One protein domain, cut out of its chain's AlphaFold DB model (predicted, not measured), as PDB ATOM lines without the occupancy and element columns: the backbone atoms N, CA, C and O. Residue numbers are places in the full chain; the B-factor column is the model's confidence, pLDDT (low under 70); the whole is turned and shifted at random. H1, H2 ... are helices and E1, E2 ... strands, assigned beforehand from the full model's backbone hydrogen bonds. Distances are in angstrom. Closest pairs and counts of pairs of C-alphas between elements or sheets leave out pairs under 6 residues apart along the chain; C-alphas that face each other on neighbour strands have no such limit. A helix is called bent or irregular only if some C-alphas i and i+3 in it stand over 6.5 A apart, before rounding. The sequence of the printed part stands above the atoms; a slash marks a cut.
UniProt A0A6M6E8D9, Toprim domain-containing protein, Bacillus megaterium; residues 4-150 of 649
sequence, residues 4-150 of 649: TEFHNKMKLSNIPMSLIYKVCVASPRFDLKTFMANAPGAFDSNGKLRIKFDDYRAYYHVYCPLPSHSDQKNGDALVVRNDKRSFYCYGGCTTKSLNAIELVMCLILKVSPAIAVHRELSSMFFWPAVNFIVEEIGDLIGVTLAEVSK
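Overview. This is residues 4 to 150 of the 649 residues of the protein "Toprim domain-containing protein" of Bacillus megaterium (UniProt A0A6M6E8D9). A small three-stranded sheet, E1, E2 and E3, has H2 on one face, and H4 runs beside H2 in the middle of the domain. The long, kinked helix H6 crosses H4; H1 and H7 lie beyond H6 at one end of the longest axis, with H3 and the loops of residues 39 to 50 and 67 to 75 at the opposite end. The printed part has 147 residues, with named elements in the order H1, H2, H3, E1, E2, E3, H4, H5, H6, H7; the sheet, in that strand order, is antiparallel and the class is mostly helix. The whole is compact, with a radius of gyration of the C-alphas of 14.6 A and spans of 44 by 32 by 27 A.

Arrangement. H1, residues 4 to 12, is close to but not clearly touching H6, residues 119 to 141; their closest C-alphas, Met 10 and Ile 141, are 6.2 A apart. H2, residues 17 to 26, is on the sheet at a height of 10.0 A over it, only just over E2, residues 78 to 81, with 3 of its C-alphas falling there. H3, residues 32 to 38, is not on the sheet. E1, residues 59 to 62, E2 and E3, residues 86 to 89, form a meander, each strand the antiparallel neighbour of the one before. N 60 and O 80 are within hydrogen-bond range at 3.0 A, and N 79 and O 88 at 2.8 A. H4, residues 100 to 107, only grazes the sheet, with residues 100 to 103. H4 touches H2 at a shallow tilt of 27 degrees, the same way, with the C-alphas of Ile 20 and Ala 100 closest at 6.6 A. H5, residues 113 to 116, touches H4, with the C-alphas of Glu 102 and Ala 116 closest at 5.5 A. H6 touches H4 with residues 125 to 133 alone, about perpendicular at 74 degrees; the C-alphas of Met 105 and Ala 129 are closest at 5.5 A. H7, residues 145 to 149, touches H6, with the C-alphas of Val 134 and Leu 145 closest at 6.0 A. Every O i to N i+4 pair is within hydrogen-bond range in H1, H2, H3, H4 and H7, and 13 of 19 are in H6; H5 is too short for such a pair.

Along the chain. H1 begins at C-alpha 4, (263.205, 194.089, 215.707), and is 12.2 A long; H2 is 14.3 A. H6 spans 23.0 A from C-alpha 119, (268.931, 196.147, 226.991), to C-alpha 141. It has a kink of 71 degrees near residue 135 and is irregular, with C-alphas 136 and 139 8.5 A apart. H7 ends at C-alpha 149, (250.506, 188.985, 221.653).

Size, cuts and confidence. The two C-alphas farthest apart, Ser 45 and Lys 150, are 45.1 A apart. The printed part has no cut. The links from H3 to E1 and from E1 to E2 are long. The mean pLDDT of the printed part is 89.2; residues 74 to 76 and 149 to 150 are under 70.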
ATOM      1  N   THR A   4     262.636 193.416 216.885       85.25
ATOM      2  CA  THR A   4     263.205 194.089 215.707       85.25
ATOM      3  C   THR A   4     262.119 194.444 214.692       85.25
ATOM      4  O   THR A   4     262.086 195.562 214.183       85.25
ATOM      5  N   GLU A   5     261.187 193.525 214.433       87.56
ATOM      6  CA  GLU A   5     260.021 193.759 213.576       87.56
ATOM      7  C   GLU A   5     259.153 194.903 214.109       87.56
ATOM      8  O   GLU A   5     258.754 195.772 213.333       87.56
ATOM      9  N   PHE A   6     258.907 194.950 215.424       90.19
ATOM     10  CA  PHE A   6     258.121 196.022 216.037       90.19
ATOM     11  C   PHE A   6     258.823 197.377 215.933       90.19
ATOM     12  O   PHE A   6     258.211 198.357 215.507       90.19
ATOM     13  N   HIS A   7     260.125 197.438 216.233       89.62
ATOM     14  CA  HIS A   7     260.914 198.653 216.023       89.62
ATOM     15  C   HIS A   7     260.862 199.128 214.567       89.62
ATOM     16  O   HIS A   7     260.716 200.325 214.320       89.62
ATOM     17  N   ASN A   8     260.925 198.207 213.604       89.12
ATOM     18  CA  ASN A   8     260.817 198.537 212.185       89.12
ATOM     19  C   ASN A   8     259.416 199.038 211.811       89.12
ATOM     20  O   ASN A   8     259.316 200.042 211.114       89.12
ATOM     21  N   LYS A   9     258.340 198.416 212.309       91.00
ATOM     22  CA  LYS A   9     256.958 198.893 212.110       91.00
ATOM     23  C   LYS A   9     256.755 200.299 212.676       91.00
ATOM     24  O   LYS A   9     256.293 201.179 211.958       91.00
ATOM     25  N   MET A  10     257.204 200.541 213.908       90.44
ATOM     26  CA  MET A  10     257.228 201.877 214.518       90.44
ATOM     27  C   MET A  10     258.045 202.876 213.694       90.44
ATOM     28  O   MET A  10     257.701 204.050 213.587       90.44
ATOM     29  N   LYS A  11     259.144 202.422 213.083       88.06
ATOM     30  CA  LYS A  11     259.958 203.264 212.207       88.06
ATOM     31  C   LYS A  11     259.239 203.562 210.878       88.06
ATOM     32  O   LYS A  11     259.401 204.646 210.321       88.06
ATOM     33  N   LEU A  12     258.465 202.634 210.340       90.69
ATOM     34  CA  LEU A  12     257.781 202.812 209.059       90.69
ATOM     35  C   LEU A  12     256.466 203.587 209.189       90.69
ATOM     36  O   LEU A  12     256.100 204.284 208.250       90.69
ATOM     37  N   SER A  13     255.801 203.543 210.348       89.00
ATOM     38  CA  SER A  13     254.528 204.243 210.583       89.00
ATOM     39  C   SER A  13     254.641 205.771 210.565       89.00
ATOM     40  O   SER A  13     253.640 206.464 210.436       89.00
ATOM     41  N   ASN A  14     255.858 206.305 210.696       87.06
ATOM     42  CA  ASN A  14     256.143 207.739 210.725       87.06
ATOM     43  C   ASN A  14     255.336 208.528 211.770       87.06
ATOM     44  O   ASN A  14     255.088 209.721 211.607       87.06
ATOM     45  N   ILE A  15     254.954 207.857 212.858       91.06
ATOM     46  CA  ILE A  15     254.229 208.479 213.960       91.06
ATOM     47  C   ILE A  15     255.136 209.500 214.656       91.06
ATOM     48  O   ILE A  15     256.279 209.167 214.999       91.06
ATOM     49  N   PRO A  16     254.651 210.731 214.892       93.44
ATOM     50  CA  PRO A  16     255.430 211.733 215.591       93.44
ATOM     51  C   PRO A  16     255.580 211.352 217.072       93.44
ATOM     52  O   PRO A  16     254.683 210.797 217.707       93.44
ATOM     53  N   MET A  17     256.743 211.654 217.644       95.00
ATOM     54  CA  MET A  17     257.050 211.376 219.050       95.00
ATOM     55  C   MET A  17     256.188 212.197 220.010       95.00
ATOM     56  O   MET A  17     255.913 211.756 221.125       95.00
ATOM     57  N   SER A  18     255.702 213.351 219.563       93.88
ATOM     58  CA  SER A  18     254.672 214.123 220.257       93.88
ATOM     59  C   SER A  18     253.417 213.305 220.558       93.88
ATOM     60  O   SER A  18     252.878 213.427 221.657       93.88
ATOM     61  N   LEU A  19     252.981 212.430 219.641       94.62
ATOM     62  CA  LEU A  19     251.810 211.580 219.847       94.62
ATOM     63  C   LEU A  19     252.073 210.529 220.926       94.62
ATOM     64  O   LEU A  19     251.244 210.362 221.816       94.62
ATOM     65  N   ILE A  20     253.245 209.884 220.901       95.69
ATOM     66  CA  ILE A  20     253.667 208.938 221.949       95.69
ATOM     67  C   ILE A  20     253.666 209.625 223.313       95.69
ATOM     68  O   ILE A  20     253.125 209.100 224.286       95.69
ATOM     69  N   TYR A  21     254.237 210.825 223.385       95.12
ATOM     70  CA  TYR A  21     254.265 211.578 224.626       95.12
ATOM     71  C   TYR A  21     252.856 211.946 225.102       95.12
ATOM     72  O   TYR A  21     252.539 211.767 226.277       95.12
ATOM     73  N   LYS A  22     251.993 212.390 224.182       94.75
ATOM     74  CA  LYS A  22     250.598 212.746 224.452       94.75
ATOM     75  C   LYS A  22     249.805 211.579 225.037       94.75
ATOM     76  O   LYS A  22     249.131 211.777 226.044       94.75
ATOM     77  N   VAL A  23     249.898 210.382 224.452       95.75
ATOM     78  CA  VAL A  23     249.178 209.206 224.976       95.75
ATOM     79  C   VAL A  23     249.733 208.756 226.325       95.75
ATOM     80  O   VAL A  23     248.962 208.373 227.199       95.75
ATOM     81  N   CYS A  24     251.045 208.901 226.556       95.88
ATOM     82  CA  CYS A  24     251.623 208.614 227.866       95.88
ATOM     83  C   CYS A  24     251.021 209.513 228.950       95.88
ATOM     84  O   CYS A  24     250.493 209.006 229.931       95.88
ATOM     85  N   VAL A  25     251.056 210.837 228.774       93.94
ATOM     86  CA  VAL A  25     250.583 211.772 229.815       93.94
ATOM     87  C   VAL A  25     249.063 211.815 229.964       93.94
ATOM     88  O   VAL A  25     248.569 212.284 230.987       93.94
ATOM     89  N   ALA A  26     248.320 211.339 228.961       93.06
ATOM     90  CA  ALA A  26     246.873 211.165 229.039       93.06
ATOM     91  C   ALA A  26     246.464 209.861 229.749       93.06
ATOM     92  O   ALA A  26     245.312 209.731 230.165       93.06
ATOM     93  N   SER A  27     247.381 208.899 229.892       94.19
ATOM     94  CA  SER A  27     247.072 207.599 230.480       94.19
ATOM     95  C   SER A  27     246.756 207.708 231.976       94.19
ATOM     96  O   SER A  27     247.518 208.330 232.717       94.19
ATOM     97  N   PRO A  28     245.737 206.990 232.486       90.75
ATOM     98  CA  PRO A  28     245.527 206.834 233.926       90.75
ATOM     99  C   PRO A  28     246.706 206.167 234.655       90.75
ATOM    100  O   PRO A  28     246.803 206.257 235.877       90.75
ATOM    101  N   ARG A  29     247.587 205.465 233.923       90.56
ATOM    102  CA  ARG A  29     248.789 204.815 234.470       90.56
ATOM    103  C   ARG A  29     249.931 205.809 234.725       90.56
ATOM    104  O   ARG A  29     250.865 205.476 235.452       90.56
ATOM    105  N   PHE A  30     249.866 207.008 234.145       93.00
ATOM    106  CA  PHE A  30     250.882 208.040 234.309       93.00
ATOM    107  C   PHE A  30     250.796 208.708 235.686       93.00
ATOM    108  O   PHE A  30     249.717 209.030 236.184       93.00
ATOM    109  N   ASP A  31     251.953 208.938 236.309       90.75
ATOM    110  CA  ASP A  31     252.049 209.514 237.653       90.75
ATOM    111  C   ASP A  31     251.880 211.041 237.638       90.75
ATOM    112  O   ASP A  31     252.818 211.820 237.828       90.75
ATOM    113  N   LEU A  32     250.643 211.473 237.384       90.88
ATOM    114  CA  LEU A  32     250.292 212.884 237.244       90.88
ATOM    115  C   LEU A  32     250.631 213.697 238.497       90.88
ATOM    116  O   LEU A  32     251.081 214.834 238.389       90.88
ATOM    117  N   LYS A  33     250.438 213.109 239.685       90.81
ATOM    118  CA  LYS A  33     250.714 213.768 240.968       90.81
ATOM    119  C   LYS A  33     252.193 214.110 241.101       90.81
ATOM    120  O   LYS A  33     252.521 215.251 241.416       90.81
ATOM    121  N   THR A  34     253.067 213.148 240.811       90.19
ATOM    122  CA  THR A  34     254.518 213.365 240.852       90.19
ATOM    123  C   THR A  34     254.947 214.385 239.805       90.19
ATOM    124  O   THR A  34     255.730 215.284 240.106       90.19
ATOM    125  N   PHE A  35     254.393 214.317 238.588       92.25
ATOM    126  CA  PHE A  35     254.723 215.298 237.555       92.25
ATOM    127  C   PHE A  35     254.285 216.718 237.938       92.25
ATOM    128  O   PHE A  35     255.051 217.660 237.764       92.25
ATOM    129  N   MET A  36     253.094 216.874 238.520       90.81
ATOM    130  CA  MET A  36     252.596 218.163 239.003       90.81
ATOM    131  C   MET A  36     253.445 218.731 240.142       90.81
ATOM    132  O   MET A  36     253.693 219.933 240.164       90.81
ATOM    133  N   ALA A  37     253.935 217.883 241.049       90.50
ATOM    134  CA  ALA A  37     254.848 218.306 242.106       90.50
ATOM    135  C   ALA A  37     256.208 218.766 241.548       90.50
ATOM    136  O   ALA A  37     256.728 219.801 241.955       90.50
ATOM    137  N   ASN A  38     256.759 218.030 240.581       90.56
ATOM    138  CA  ASN A  38     258.083 218.297 240.013       90.56
ATOM    139  C   ASN A  38     258.104 219.436 238.981       90.56
ATOM    140  O   ASN A  38     259.140 220.068 238.770       90.56
ATOM    141  N   ALA A  39     256.979 219.670 238.309       91.56
ATOM    142  CA  ALA A  39     256.831 220.626 237.222       91.56
ATOM    143  C   ALA A  39     255.479 221.360 237.312       91.56
ATOM    144  O   ALA A  39     254.666 221.267 236.390       91.56
ATOM    145  N   PRO A  40     255.214 222.127 238.386       89.44
ATOM    146  CA  PRO A  40     253.920 222.788 238.580       89.44
ATOM    147  C   PRO A  40     253.576 223.757 237.439       89.44
ATOM    148  O   PRO A  40     252.413 223.890 237.068       89.44
ATOM    149  N   GLY A  41     254.584 224.371 236.804       89.44
ATOM    150  CA  GLY A  41     254.406 225.242 235.637       89.44
ATOM    151  C   GLY A  41     253.904 224.532 234.371       89.44
ATOM    152  O   GLY A  41     253.471 225.200 233.429       89.44
ATOM    153  N   ALA A  42     253.917 223.195 234.339       90.62
ATOM    154  CA  ALA A  42     253.307 222.405 233.274       90.62
ATOM    155  C   ALA A  42     251.773 222.369 233.369       90.62
ATOM    156  O   ALA A  42     251.135 221.853 232.454       90.62
ATOM    157  N   PHE A  43     251.174 222.905 234.437       91.56
ATOM    158  CA  PHE A  43     249.746 222.824 234.735       91.56
ATOM    159  C   PHE A  43     249.114 224.217 234.883       91.56
ATOM    160  O   PHE A  43     249.795 225.215 235.124       91.56
ATOM    161  N   ASP A  44     247.803 224.316 234.663       89.88
ATOM    162  CA  ASP A  44     247.023 225.517 234.971       89.88
ATOM    163  C   ASP A  44     246.519 225.514 236.422       89.88
ATOM    164  O   ASP A  44     246.734 224.566 237.177       89.88
ATOM    165  N   SER A  45     245.829 226.586 236.820       88.19
ATOM    166  CA  SER A  45     245.260 226.731 238.166       88.19
ATOM    167  C   SER A  45     244.214 225.667 238.520       88.19
ATOM    168  O   SER A  45     243.902 225.503 239.693       88.19
ATOM    169  N   ASN A  46     243.673 224.949 237.529       87.56
ATOM    170  CA  ASN A  46     242.719 223.856 237.717       87.56
ATOM    171  C   ASN A  46     243.408 222.478 237.679       87.56
ATOM    172  O   ASN A  46     242.727 221.454 237.649       87.56
ATOM    173  N   GLY A  47     244.746 222.435 237.637       83.12
ATOM    174  CA  GLY A  47     245.526 221.200 237.556       83.12
ATOM    175  C   GLY A  47     245.506 220.540 236.174       83.12
ATOM    176  O   GLY A  47     245.886 219.376 236.044       83.12
ATOM    177  N   LYS A  48     245.070 221.246 235.123       87.44
ATOM    178  CA  LYS A  48     245.062 220.718 233.754       87.44
ATOM    179  C   LYS A  48     246.406 220.968 233.077       87.44
ATOM    180  O   LYS A  48     246.954 222.065 233.129       87.44
ATOM    181  N   LEU A  49     246.917 219.946 232.396       88.00
ATOM    182  CA  LEU A  49     248.194 219.999 231.690       88.00
ATOM    183  C   LEU A  49     248.180 221.058 230.563       88.00
ATOM    184  O   LEU A  49     247.332 221.022 229.671       88.00
ATOM    185  N   ARG A  50     249.150 221.980 230.580       86.88
ATOM    186  CA  ARG A  50     249.363 223.086 229.623       86.88
ATOM    187  C   ARG A  50     250.487 222.801 228.624       86.88
ATOM    188  O   ARG A  50     251.189 223.713 228.188       86.88
ATOM    189  N   ILE A  51     250.678 221.542 228.252       83.00
ATOM    190  CA  ILE A  51     251.690 221.172 227.262       83.00
ATOM    191  C   ILE A  51     251.113 221.332 225.857       83.00
ATOM    192  O   ILE A  51     250.071 220.766 225.526       83.00
ATOM    193  N   LYS A  52     251.806 222.109 225.017       83.69
ATOM    194  CA  LYS A  52     251.531 222.167 223.580       83.69
ATOM    195  C   LYS A  52     252.298 221.038 222.899       83.69
ATOM    196  O   LYS A  52     253.523 221.005 222.956       83.69
ATOM    197  N   PHE A  53     251.572 220.125 222.268       88.50
ATOM    198  CA  PHE A  53     252.151 219.082 221.425       88.50
ATOM    199  C   PHE A  53     252.255 219.622 219.998       88.50
ATOM    200  O   PHE A  53     251.263 220.134 219.476       88.50
ATOM    201  N   ASP A  54     253.444 219.556 219.400       87.44
ATOM    202  CA  ASP A  54     253.685 220.021 218.033       87.44
ATOM    203  C   ASP A  54     254.171 218.855 217.165       87.44
ATOM    204  O   ASP A  54     255.333 218.445 217.219       87.44
ATOM    205  N   ASP A  55     253.241 218.297 216.395       88.00
ATOM    206  CA  ASP A  55     253.468 217.127 215.543       88.00
ATOM    207  C   ASP A  55     254.239 217.485 214.257       88.00
ATOM    208  O   ASP A  55     254.813 216.606 213.617       88.00
ATOM    209  N   TYR A  56     254.276 218.771 213.881       88.06
ATOM    210  CA  TYR A  56     254.827 219.247 212.606       88.06
ATOM    211  C   TYR A  56     256.264 219.750 212.730       88.06
ATOM    212  O   TYR A  56     257.017 219.742 211.753       88.06
ATOM    213  N   ARG A  57     256.671 220.197 213.922       91.06
ATOM    214  CA  ARG A  57     258.065 220.569 214.171       91.06
ATOM    215  C   ARG A  57     258.961 219.339 214.197       91.06
ATOM    216  O   ARG A  57     258.620 218.310 214.777       91.06
ATOM    217  N   ALA A  58     260.171 219.497 213.659       91.44
ATOM    218  CA  ALA A  58     261.233 218.501 213.788       91.44
ATOM    219  C   ALA A  58     261.499 218.161 215.266       91.44
ATOM    220  O   ALA A  58     261.626 216.992 215.622       91.44
ATOM    221  N   TYR A  59     261.508 219.178 216.133       94.12
ATOM    222  CA  TYR A  59     261.580 219.018 217.578       94.12
ATOM    223  C   TYR A  59     260.953 220.207 218.316       94.12
ATOM    224  O   TYR A  59     260.821 221.302 217.765       94.12
ATOM    225  N   TYR A  60     260.599 220.000 219.582       93.06
ATOM    226  CA  TYR A  60     260.160 221.054 220.499       93.06
ATOM    227  C   TYR A  60     260.486 220.683 221.951       93.06
ATOM    228  O   TYR A  60     260.830 219.538 222.249       93.06
ATOM    229  N   HIS A  61     260.422 221.675 222.837       91.56
ATOM    230  CA  HIS A  61     260.747 221.533 224.253       91.56
ATOM    231  C   HIS A  61     259.480 221.538 225.103       91.56
ATOM    232  O   HIS A  61     258.499 222.208 224.772       91.56
ATOM    233  N   VAL A  62     259.511 220.753 226.173       92.06
ATOM    234  CA  VAL A  62     258.446 220.627 227.168       92.06
ATOM    235  C   VAL A  62     259.047 220.372 228.547       92.06
ATOM    236  O   VAL A  62     260.221 220.007 228.685       92.06
ATOM    237  N   TYR A  63     258.215 220.494 229.578       92.56
ATOM    238  CA  TYR A  63     258.558 220.019 230.911       92.56
ATOM    239  C   TYR A  63     258.865 218.523 230.866       92.56
ATOM    240  O   TYR A  63     258.163 217.741 230.224       92.56
ATOM    241  N   CYS A  64     259.923 218.117 231.556       92.44
ATOM    242  CA  CYS A  64     260.311 216.729 231.647       92.44
ATOM    243  C   CYS A  64     259.335 215.956 232.546       92.44
ATOM    244  O   CYS A  64     259.247 216.238 233.736       92.44
ATOM    245  N   PRO A  65     258.633 214.948 232.016       92.06
ATOM    246  CA  PRO A  65     257.707 214.115 232.780       92.06
ATOM    247  C   PRO A  65     258.416 213.030 233.606       92.06
ATOM    248  O   PRO A  65     257.747 212.254 234.283       92.06
ATOM    249  N   LEU A  66     259.747 212.904 233.502       90.75
ATOM    250  CA  LEU A  66     260.482 211.837 234.176       90.75
ATOM    251  C   LEU A  66     260.505 212.096 235.691       90.75
ATOM    252  O   LEU A  66     260.927 213.179 236.102       90.75
ATOM    253  N   PRO A  67     260.130 211.110 236.531       77.62
ATOM    254  CA  PRO A  67     260.051 211.292 237.983       77.62
ATOM    255  C   PRO A  67     261.369 211.724 238.632       77.62
ATOM    256  O   PRO A  67     261.363 212.355 239.682       77.62
ATOM    257  N   SER A  68     262.503 211.398 238.004       77.94
ATOM    258  CA  SER A  68     263.839 211.752 238.485       77.94
ATOM    259  C   SER A  68     264.206 213.229 238.301       77.94
ATOM    260  O   SER A  68     265.240 213.642 238.821       77.94
ATOM    261  N   HIS A  69     263.399 214.020 237.582       86.31
ATOM    262  CA  HIS A  69     263.627 215.450 237.375       86.31
ATOM    263  C   HIS A  69     262.785 216.294 238.341       86.31
ATOM    264  O   HIS A  69     261.642 216.630 238.022       86.31
ATOM    265  N   SER A  70     263.338 216.665 239.497       83.94
ATOM    266  CA  SER A  70     262.678 217.586 240.433       83.94
ATOM    267  C   SER A  70     262.916 219.060 240.069       83.94
ATOM    268  O   SER A  70     263.831 219.391 239.317       83.94
ATOM    269  N   ASP A  71     262.083 219.951 240.611       81.31
ATOM    270  CA  ASP A  71     262.319 221.405 240.652       81.31
ATOM    271  C   ASP A  71     262.408 222.123 239.292       81.31
ATOM    272  O   ASP A  71     263.213 223.040 239.084       81.31
ATOM    273  N   GLN A  72     261.540 221.760 238.347       87.06
ATOM    274  CA  GLN A  72     261.530 222.363 237.014       87.06
ATOM    275  C   GLN A  72     260.885 223.753 237.018       87.06
ATOM    276  O   GLN A  72     259.662 223.896 236.985       87.06
ATOM    277  N   LYS A  73     261.723 224.795 237.004       71.56
ATOM    278  CA  LYS A  73     261.277 226.199 237.054       71.56
ATOM    279  C   LYS A  73     260.942 226.814 235.686       71.56
ATOM    280  O   LYS A  73     260.070 227.671 235.628       71.56
ATOM    281  N   ASN A  74     261.596 226.370 234.603       68.88
ATOM    282  CA  ASN A  74     261.584 227.071 233.304       68.88
ATOM    283  C   ASN A  74     261.144 226.224 232.084       68.88
ATOM    284  O   ASN A  74     261.433 226.596 230.957       68.88
ATOM    285  N   GLY A  75     260.443 225.101 232.258       66.44
ATOM    286  CA  GLY A  75     259.626 224.508 231.180       66.44
ATOM    287  C   GLY A  75     260.254 223.823 229.965       66.44
ATOM    288  O   GLY A  75     259.490 223.248 229.197       66.44
ATOM    289  N   ASP A  76     261.580 223.763 229.812       68.94
ATOM    290  CA  ASP A  76     262.210 223.300 228.555       68.94
ATOM    291  C   ASP A  76     263.195 222.129 228.714       68.94
ATOM    292  O   ASP A  76     264.142 221.955 227.937       68.94
ATOM    293  N   ALA A  77     262.987 221.313 229.743       87.44
ATOM    294  CA  ALA A  77     263.911 220.254 230.121       87.44
ATOM    295  C   ALA A  77     263.920 219.060 229.157       87.44
ATOM    296  O   ALA A  77     264.985 218.489 228.918       87.44
ATOM    297  N   LEU A  78     262.764 218.653 228.626       92.94
ATOM    298  CA  LEU A  78     262.659 217.523 227.707       92.94
ATOM    299  C   LEU A  78     262.506 218.016 226.271       92.94
ATOM    300  O   LEU A  78     261.559 218.720 225.937       92.94
ATOM    301  N   VAL A  79     263.401 217.565 225.403       93.81
ATOM    302  CA  VAL A  79     263.256 217.689 223.957       93.81
ATOM    303  C   VAL A  79     262.504 216.486 223.428       93.81
ATOM    304  O   VAL A  79     262.969 215.350 223.552       93.81
ATOM    305  N   VAL A  80     261.386 216.747 222.765       95.06
ATOM    306  CA  VAL A  80     260.689 215.775 221.928       95.06
ATOM    307  C   VAL A  80     261.202 215.954 220.503       95.06
ATOM    308  O   VAL A  80     260.987 217.004 219.901       95.06
ATOM    309  N   ARG A  81     261.917 214.961 219.963       94.44
ATOM    310  CA  ARG A  81     262.449 214.978 218.592       94.44
ATOM    311  C   ARG A  81     261.632 214.054 217.699       94.44
ATOM    312  O   ARG A  81     261.836 212.840 217.723       94.44
ATOM    313  N   ASN A  82     260.730 214.626 216.908       93.19
ATOM    314  CA  ASN A  82     259.962 213.901 215.895       93.19
ATOM    315  C   ASN A  82     260.879 213.418 214.759       93.19
ATOM    316  O   ASN A  82     260.753 212.283 214.308       93.19
ATOM    317  N   ASP A  83     261.853 214.244 214.363       90.12
ATOM    318  CA  ASP A  83     262.826 213.962 213.300       90.12
ATOM    319  C   ASP A  83     263.767 212.793 213.637       90.12
ATOM    320  O   ASP A  83     263.986 211.895 212.824       90.12
ATOM    321  N   LYS A  84     264.299 212.774 214.863       90.88
ATOM    322  CA  LYS A  84     265.223 211.740 215.361       90.88
ATOM    323  C   LYS A  84     264.525 210.615 216.113       90.88
ATOM    324  O   LYS A  84     265.189 209.681 216.555       90.88
ATOM    325  N   ARG A  85     263.202 210.708 216.261       92.75
ATOM    326  CA  ARG A  85     262.339 209.740 216.947       92.75
ATOM    327  C   ARG A  85     262.831 209.380 218.340       92.75
ATOM    328  O   ARG A  85     262.998 208.213 218.691       92.75
ATOM    329  N   SER A  86     263.116 210.420 219.108       95.06
ATOM    330  CA  SER A  86     263.772 210.280 220.397       95.06
ATOM    331  C   SER A  86     263.339 211.358 221.378       95.06
ATOM    332  O   SER A  86     262.922 212.445 220.977       95.06
ATOM    333  N   PHE A  87     263.540 211.083 222.656       95.75
ATOM    334  CA  PHE A  87     263.309 211.992 223.763       95.75
ATOM    335  C   PHE A  87     264.623 212.207 224.496       95.75
ATOM    336  O   PHE A  87     265.337 211.247 224.769       95.75
ATOM    337  N   TYR A  88     264.963 213.448 224.815       93.81
ATOM    338  CA  TYR A  88     266.198 213.742 225.537       93.81
ATOM    339  C   TYR A  88     265.945 214.773 226.621       93.81
ATOM    340  O   TYR A  88     265.337 215.806 226.352       93.81
ATOM    341  N   CYS A  89     266.406 214.499 227.837       92.12
ATOM    342  CA  CYS A  89     266.283 215.428 228.948       92.12
ATOM    343  C   CYS A  89     267.607 216.165 229.191       92.12
ATOM    344  O   CYS A  89     268.595 215.538 229.567       92.12
ATOM    345  N   TYR A  90     267.610 217.494 229.063       88.38
ATOM    346  CA  TYR A  90     268.765 218.340 229.390       88.38
ATOM    347  C   TYR A  90     269.035 218.462 230.893       88.38
ATOM    348  O   TYR A  90     270.116 218.889 231.280       88.38
ATOM    349  N   GLY A  91     268.093 218.057 231.748       83.12
ATOM    350  CA  GLY A  91     268.303 218.006 233.200       83.12
ATOM    351  C   GLY A  91     269.080 216.788 233.693       83.12
ATOM    352  O   GLY A  91     269.088 216.526 234.888       83.12
ATOM    353  N   GLY A  92     269.680 215.998 232.795       82.81
ATOM    354  CA  GLY A  92     270.527 214.866 233.177       82.81
ATOM    355  C   GLY A  92     269.771 213.605 233.605       82.81
ATOM    356  O   GLY A  92     270.377 212.679 234.129       82.81
ATOM    357  N   CYS A  93     268.459 213.516 233.360       84.94
ATOM    358  CA  CYS A  93     267.673 212.327 233.718       84.94
ATOM    359  C   CYS A  93     268.052 211.077 232.922       84.94
ATOM    360  O   CYS A  93     267.668 209.974 233.298       84.94
ATOM    361  N   THR A  94     268.732 211.256 231.792       79.81
ATOM    362  CA  THR A  94     269.060 210.208 230.830       79.81
ATOM    363  C   THR A  94     270.494 210.398 230.350       79.81
ATOM    364  O   THR A  94     270.853 211.503 229.945       79.81
ATOM    365  N   THR A  95     271.295 209.334 230.314       80.56
ATOM    366  CA  THR A  95     272.663 209.372 229.759       80.56
ATOM    367  C   THR A  95     272.681 209.384 228.225       80.56
ATOM    368  O   THR A  95     273.638 209.857 227.619       80.56
ATOM    369  N   LYS A  96     271.601 208.918 227.583       90.06
ATOM    370  CA  LYS A  96     271.352 208.995 226.134       90.06
ATOM    371  C   LYS A  96     269.887 209.314 225.845       90.06
ATOM    372  O   LYS A  96     269.048 209.222 226.733       90.06
ATOM    373  N   SER A  97     269.564 209.651 224.599       92.81
ATOM    374  CA  SER A  97     268.165 209.818 224.197       92.81
ATOM    375  C   SER A  97     267.382 208.509 224.330       92.81
ATOM    376  O   SER A  97     267.875 207.453 223.932       92.81
ATOM    377  N   LEU A  98     266.154 208.606 224.830       95.31
ATOM    378  CA  LEU A  98     265.194 207.510 224.899       95.31
ATOM    379  C   LEU A  98     264.457 207.371 223.569       95.31
ATOM    380  O   LEU A  98     264.086 208.370 222.951       95.31
ATOM    381  N   ASN A  99     264.187 206.146 223.143       94.94
ATOM    382  CA  ASN A  99     263.215 205.872 222.088       94.94
ATOM    383  C   ASN A  99     261.775 205.832 222.650       94.94
ATOM    384  O   ASN A  99     261.557 205.956 223.853       94.94
ATOM    385  N   ALA A 100     260.778 205.655 221.778       95.31
ATOM    386  CA  ALA A 100     259.366 205.597 222.171       95.31
ATOM    387  C   ALA A 100     259.054 204.524 223.230       95.31
ATOM    388  O   ALA A 100     258.305 204.789 224.166       95.31
ATOM    389  N   ILE A 101     259.643 203.334 223.103       95.31
ATOM    390  CA  ILE A 101     259.410 202.212 224.019       95.31
ATOM    391  C   ILE A 101     260.074 202.496 225.366       95.31
ATOM    392  O   ILE A 101     259.436 202.348 226.402       95.31
ATOM    393  N   GLU A 102     261.323 202.965 225.357       95.75
ATOM    394  CA  GLU A 102     262.051 203.349 226.574       95.75
ATOM    395  C   GLU A 102     261.335 204.488 227.321       95.75
ATOM    396  O   GLU A 102     261.227 204.448 228.544       95.75
ATOM    397  N   LEU A 103     260.765 205.470 226.606       96.19
ATOM    398  CA  LEU A 103     259.946 206.508 227.234       96.19
ATOM    399  C   LEU A 103     258.710 205.907 227.917       96.19
ATOM    400  O   LEU A 103     258.415 206.257 229.057       96.19
ATOM    401  N   VAL A 104     258.000 204.993 227.252       96.56
ATOM    402  CA  VAL A 104     256.833 204.316 227.837       96.56
ATOM    403  C   VAL A 104     257.231 203.498 229.065       96.56
ATOM    404  O   VAL A 104     256.544 203.570 230.084       96.56
ATOM    405  N   MET A 105     258.361 202.783 229.031       94.56
ATOM    406  CA  MET A 105     258.893 202.098 230.216       94.56
ATOM    407  C   MET A 105     259.058 203.077 231.385       94.56
ATOM    408  O   MET A 105     258.642 202.781 232.505       94.56
ATOM    409  N   CYS A 106     259.603 204.267 231.127       94.12
ATOM    410  CA  CYS A 106     259.798 205.264 232.169       94.12
ATOM    411  C   CYS A 106     258.500 205.886 232.686       94.12
ATOM    412  O   CYS A 106     258.331 206.022 233.897       94.12
ATOM    413  N   LEU A 107     257.588 206.278 231.797       95.00
ATOM    414  CA  LEU A 107     256.401 207.054 232.176       95.00
ATOM    415  C   LEU A 107     255.231 206.191 232.644       95.00
ATOM    416  O   LEU A 107     254.453 206.633 233.487       95.00
ATOM    417  N   ILE A 108     255.106 204.978 232.107       94.19
ATOM    418  CA  ILE A 108     253.962 204.092 232.348       94.19
ATOM    419  C   ILE A 108     254.337 202.943 233.276       94.19
ATOM    420  O   ILE A 108     253.567 202.599 234.168       94.19
ATOM    421  N   LEU A 109     255.529 202.367 233.099       90.06
ATOM    422  CA  LEU A 109     255.996 201.240 233.917       90.06
ATOM    423  C   LEU A 109     256.888 201.679 235.084       90.06
ATOM    424  O   LEU A 109     257.317 200.839 235.869       90.06
ATOM    425  N   LYS A 110     257.152 202.988 235.211       90.25
ATOM    426  CA  LYS A 110     257.974 203.599 236.270       90.25
ATOM    427  C   LYS A 110     259.402 203.040 236.346       90.25
ATOM    428  O   LYS A 110     260.035 203.086 237.402       90.25
ATOM    429  N   VAL A 111     259.918 202.526 235.231       90.50
ATOM    430  CA  VAL A 111     261.302 202.051 235.109       90.50
ATOM    431  C   VAL A 111     262.226 203.261 235.060       90.50
ATOM    432  O   VAL A 111     261.965 204.219 234.331       90.50
ATOM    433  N   SER A 112     263.319 203.260 235.819       90.12
ATOM    434  CA  SER A 112     264.231 204.398 235.756       90.12
ATOM    435  C   SER A 112     264.884 204.498 234.376       90.12
ATOM    436  O   SER A 112     265.106 203.479 233.716       90.12
ATOM    437  N   PRO A 113     265.221 205.711 233.908       91.12
ATOM    438  CA  PRO A 113     265.822 205.841 232.591       91.12
ATOM    439  C   PRO A 113     267.165 205.123 232.465       91.12
ATOM    440  O   PRO A 113     267.463 204.642 231.381       91.12
ATOM    441  N   ALA A 114     267.934 205.003 233.555       89.50
ATOM    442  CA  ALA A 114     269.195 204.257 233.596       89.50
ATOM    443  C   ALA A 114     268.999 202.751 233.343       89.50
ATOM    444  O   ALA A 114     269.783 202.142 232.618       89.50
ATOM    445  N   ILE A 115     267.915 202.166 233.861       90.50
ATOM    446  CA  ILE A 115     267.554 200.770 233.588       90.50
ATOM    447  C   ILE A 115     266.964 200.631 232.181       90.50
ATOM    448  O   ILE A 115     267.360 199.736 231.441       90.50
ATOM    449  N   ALA A 116     266.038 201.514 231.786       91.69
ATOM    450  CA  ALA A 116     265.313 201.421 230.514       91.69
ATOM    451  C   ALA A 116     266.262 201.336 229.306       91.69
ATOM    452  O   ALA A 116     266.036 200.564 228.372       91.69
ATOM    453  N   VAL A 117     267.363 202.086 229.366       90.88
ATOM    454  CA  VAL A 117     268.383 202.136 228.317       90.88
ATOM    455  C   VAL A 117     269.306 200.916 228.242       90.88
ATOM    456  O   VAL A 117     270.022 200.774 227.240       90.88
ATOM    457  N   HIS A 118     269.311 200.072 229.277       90.25
ATOM    458  CA  HIS A 118     270.156 198.890 229.402       90.25
ATOM    459  C   HIS A 118     269.401 197.647 228.924       90.25
ATOM    460  O   HIS A 118     268.564 197.100 229.636       90.25
ATOM    461  N   ARG A 119     269.707 197.180 227.707       86.38
ATOM    462  CA  ARG A 119     268.931 196.147 226.991       86.38
ATOM    463  C   ARG A 119     268.642 194.888 227.816       86.38
ATOM    464  O   ARG A 119     267.539 194.355 227.740       86.38
ATOM    465  N   GLU A 120     269.629 194.395 228.556       87.00
ATOM    466  CA  GLU A 120     269.489 193.165 229.345       87.00
ATOM    467  C   GLU A 120     268.536 193.364 230.530       87.00
ATOM    468  O   GLU A 120     267.608 192.578 230.719       87.00
ATOM    469  N   LEU A 121     268.683 194.480 231.247       88.00
ATOM    470  CA  LEU A 121     267.901 194.808 232.439       88.00
ATOM    471  C   LEU A 121     266.488 195.295 232.085       88.00
ATOM    472  O   LEU A 121     265.545 195.077 232.846       88.00
ATOM    473  N   SER A 122     266.303 195.925 230.923       88.75
ATOM    474  CA  SER A 122     264.990 196.393 230.468       88.75
ATOM    475  C   SER A 122     264.176 195.340 229.713       88.75
ATOM    476  O   SER A 122     263.002 195.571 229.410       88.75
ATOM    477  N   SER A 123     264.756 194.166 229.440       85.94
ATOM    478  CA  SER A 123     264.145 193.110 228.622       85.94
ATOM    479  C   SER A 123     262.747 192.693 229.104       85.94
ATOM    480  O   SER A 123     261.830 192.574 228.287       85.94
ATOM    481  N   MET A 124     262.543 192.562 230.419       82.94
ATOM    482  CA  MET A 124     261.244 192.204 231.010       82.94
ATOM    483  C   MET A 124     260.167 193.295 230.860       82.94
ATOM    484  O   MET A 124     258.977 192.995 230.925       82.94
ATOM    485  N   PHE A 125     260.562 194.549 230.618       86.56
ATOM    486  CA  PHE A 125     259.656 195.698 230.477       86.56
ATOM    487  C   PHE A 125     259.300 196.021 229.026       86.56
ATOM    488  O   PHE A 125     258.381 196.801 228.775       86.56
ATOM    489  N   PHE A 126     260.001 195.416 228.063       89.44
ATOM    490  CA  PHE A 126     259.841 195.720 226.645       89.44
ATOM    491  C   PHE A 126     258.417 195.472 226.156       89.44
ATOM    492  O   PHE A 126     257.765 196.381 225.648       89.44
ATOM    493  N   TRP A 127     257.913 194.255 226.339       87.31
ATOM    494  CA  TRP A 127     256.585 193.894 225.850       87.31
ATOM    495  C   TRP A 127     255.447 194.577 226.608       87.31
ATOM    496  O   TRP A 127     254.541 195.061 225.938       87.31
ATOM    497  N   PRO A 128     255.496 194.736 227.945       87.12
ATOM    498  CA  PRO A 128     254.533 195.585 228.643       87.12
ATOM    499  C   PRO A 128     254.456 197.014 228.078       87.12
ATOM    500  O   PRO A 128     253.362 197.561 227.940       87.12
ATOM    501  N   ALA A 129     255.592 197.608 227.688       91.75
ATOM    502  CA  ALA A 129     255.617 198.927 227.059       91.75
ATOM    503  C   ALA A 129     255.047 198.903 225.630       91.75
ATOM    504  O   ALA A 129     254.292 199.795 225.247       91.75
ATOM    505  N   VAL A 130     255.353 197.867 224.846       92.69
ATOM    506  CA  VAL A 130     254.773 197.671 223.508       92.69
ATOM    507  C   VAL A 130     253.258 197.481 223.572       92.69
ATOM    508  O   VAL A 130     252.549 198.106 222.790       92.69
ATOM    509  N   ASN A 131     252.753 196.677 224.509       90.00
ATOM    510  CA  ASN A 131     251.320 196.446 224.685       90.00
ATOM    511  C   ASN A 131     250.589 197.755 224.968       90.00
ATOM    512  O   ASN A 131     249.582 198.021 224.327       90.00
ATOM    513  N   PHE A 132     251.144 198.615 225.829       93.81
ATOM    514  CA  PHE A 132     250.602 199.956 226.041       93.81
ATOM    515  C   PHE A 132     250.563 200.781 224.745       93.81
ATOM    516  O   PHE A 132     249.541 201.373 224.419       93.81
ATOM    517  N   ILE A 133     251.649 200.802 223.964       95.25
ATOM    518  CA  ILE A 133     251.679 201.533 222.687       95.25
ATOM    519  C   ILE A 133     250.606 201.003 221.724       95.25
ATOM    520  O   ILE A 133     249.927 201.784 221.065       95.25
ATOM    521  N   VAL A 134     250.454 199.684 221.627       94.06
ATOM    522  CA  VAL A 134     249.496 199.053 220.711       94.06
ATOM    523  C   VAL A 134     248.050 199.224 221.190       94.06
ATOM    524  O   VAL A 134     247.178 199.435 220.355       94.06
ATOM    525  N   GLU A 135     247.801 199.192 222.503       93.19
ATOM    526  CA  GLU A 135     246.507 199.538 223.119       93.19
ATOM    527  C   GLU A 135     246.063 200.952 222.721       93.19
ATOM    528  O   GLU A 135     244.905 201.153 222.366       93.19
ATOM    529  N   GLU A 136     246.983 201.920 222.748       95.88
ATOM    530  CA  GLU A 136     246.652 203.336 222.551       95.88
ATOM    531  C   GLU A 136     246.655 203.770 221.076       95.88
ATOM    532  O   GLU A 136     245.849 204.606 220.669       95.88
ATOM    533  N   ILE A 137     247.586 203.255 220.265       95.44
ATOM    534  CA  ILE A 137     247.819 203.729 218.886       95.44
ATOM    535  C   ILE A 137     248.158 202.607 217.891       95.44
ATOM    536  O   ILE A 137     248.726 202.875 216.829       95.44
ATOM    537  N   GLY A 138     247.822 201.352 218.201       93.00
ATOM    538  CA  GLY A 138     248.112 200.195 217.345       93.00
ATOM    539  C   GLY A 138     247.606 200.343 215.908       93.00
ATOM    540  O   GLY A 138     248.350 200.074 214.960       93.00
ATOM    541  N   ASP A 139     246.398 200.882 215.733       93.75
ATOM    542  CA  ASP A 139     245.788 201.115 214.418       93.75
ATOM    543  C   ASP A 139     246.618 202.067 213.543       93.75
ATOM    544  O   ASP A 139     246.762 201.844 212.342       93.75
ATOM    545  N   LEU A 140     247.243 203.086 214.145       93.88
ATOM    546  CA  LEU A 140     248.112 204.037 213.439       93.88
ATOM    547  C   LEU A 140     249.455 203.413 213.041       93.88
ATOM    548  O   LEU A 140     250.080 203.835 212.071       93.88
ATOM    549  N   ILE A 141     249.916 202.411 213.792       93.06
ATOM    550  CA  ILE A 141     251.149 201.665 213.496       93.06
ATOM    551  C   ILE A 141     250.870 200.548 212.473       93.06
ATOM    552  O   ILE A 141     251.796 200.035 211.840       93.06
ATOM    553  N   GLY A 142     249.605 200.152 212.299       91.88
ATOM    554  CA  GLY A 142     249.230 198.947 211.560       91.88
ATOM    555  C   GLY A 142     249.654 197.682 212.309       91.88
ATOM    556  O   GLY A 142     250.252 196.771 211.721       91.88
ATOM    557  N   VAL A 143     249.440 197.682 213.628       90.00
ATOM    558  CA  VAL A 143     249.743 196.582 214.546       90.00
ATOM    559  C   VAL A 143     248.579 196.402 215.503       90.00
ATOM    560  O   VAL A 143     248.208 197.317 216.225       90.00
ATOM    561  N   THR A 144     248.038 195.197 215.554       88.88
ATOM    562  CA  THR A 144     247.003 194.807 216.509       88.88
ATOM    563  C   THR A 144     247.620 194.215 217.771       88.88
ATOM    564  O   THR A 144     248.706 193.626 217.728       88.88
ATOM    565  N   LEU A 145     246.895 194.271 218.897       83.50
ATOM    566  CA  LEU A 145     247.299 193.545 220.108       83.50
ATOM    567  C   LEU A 145     247.488 192.063 219.818       83.50
ATOM    568  O   LEU A 145     248.440 191.458 220.284       83.50
ATOM    569  N   ALA A 146     246.644 191.488 218.964       78.06
ATOM    570  CA  ALA A 146     246.808 190.110 218.549       78.06
ATOM    571  C   ALA A 146     248.160 189.861 217.861       78.06
ATOM    572  O   ALA A 146     248.683 188.779 218.035       78.06
ATOM    573  N   GLU A 147     248.754 190.793 217.114       76.50
ATOM    574  CA  GLU A 147     250.050 190.603 216.434       76.50
ATOM    575  C   GLU A 147     251.271 190.729 217.352       76.50
ATOM    576  O   GLU A 147     252.300 190.091 217.092       76.50
ATOM    577  N   VAL A 148     251.176 191.532 218.414       76.81
ATOM    578  CA  VAL A 148     252.228 191.621 219.446       76.81
ATOM    579  C   VAL A 148     252.065 190.543 220.513       76.81
ATOM    580  O   VAL A 148     253.059 189.968 220.947       76.81
ATOM    581  N   SER A 149     250.827 190.145 220.815       62.28
ATOM    582  CA  SER A 149     250.506 188.985 221.653       62.28
ATOM    583  C   SER A 149     250.732 187.654 220.918       62.28
ATOM    584  O   SER A 149     251.095 186.651 221.537       62.28
ATOM    585  N   LYS A 150     250.604 187.616 219.580       54.22
ATOM    586  CA  LYS A 150     251.060 186.512 218.713       54.22
ATOM    587  C   LYS A 150     252.563 186.665 218.478       54.22
ATOM    588  O   LYS A 150     253.027 187.168 217.455       54.22
TER     589      LYS A 150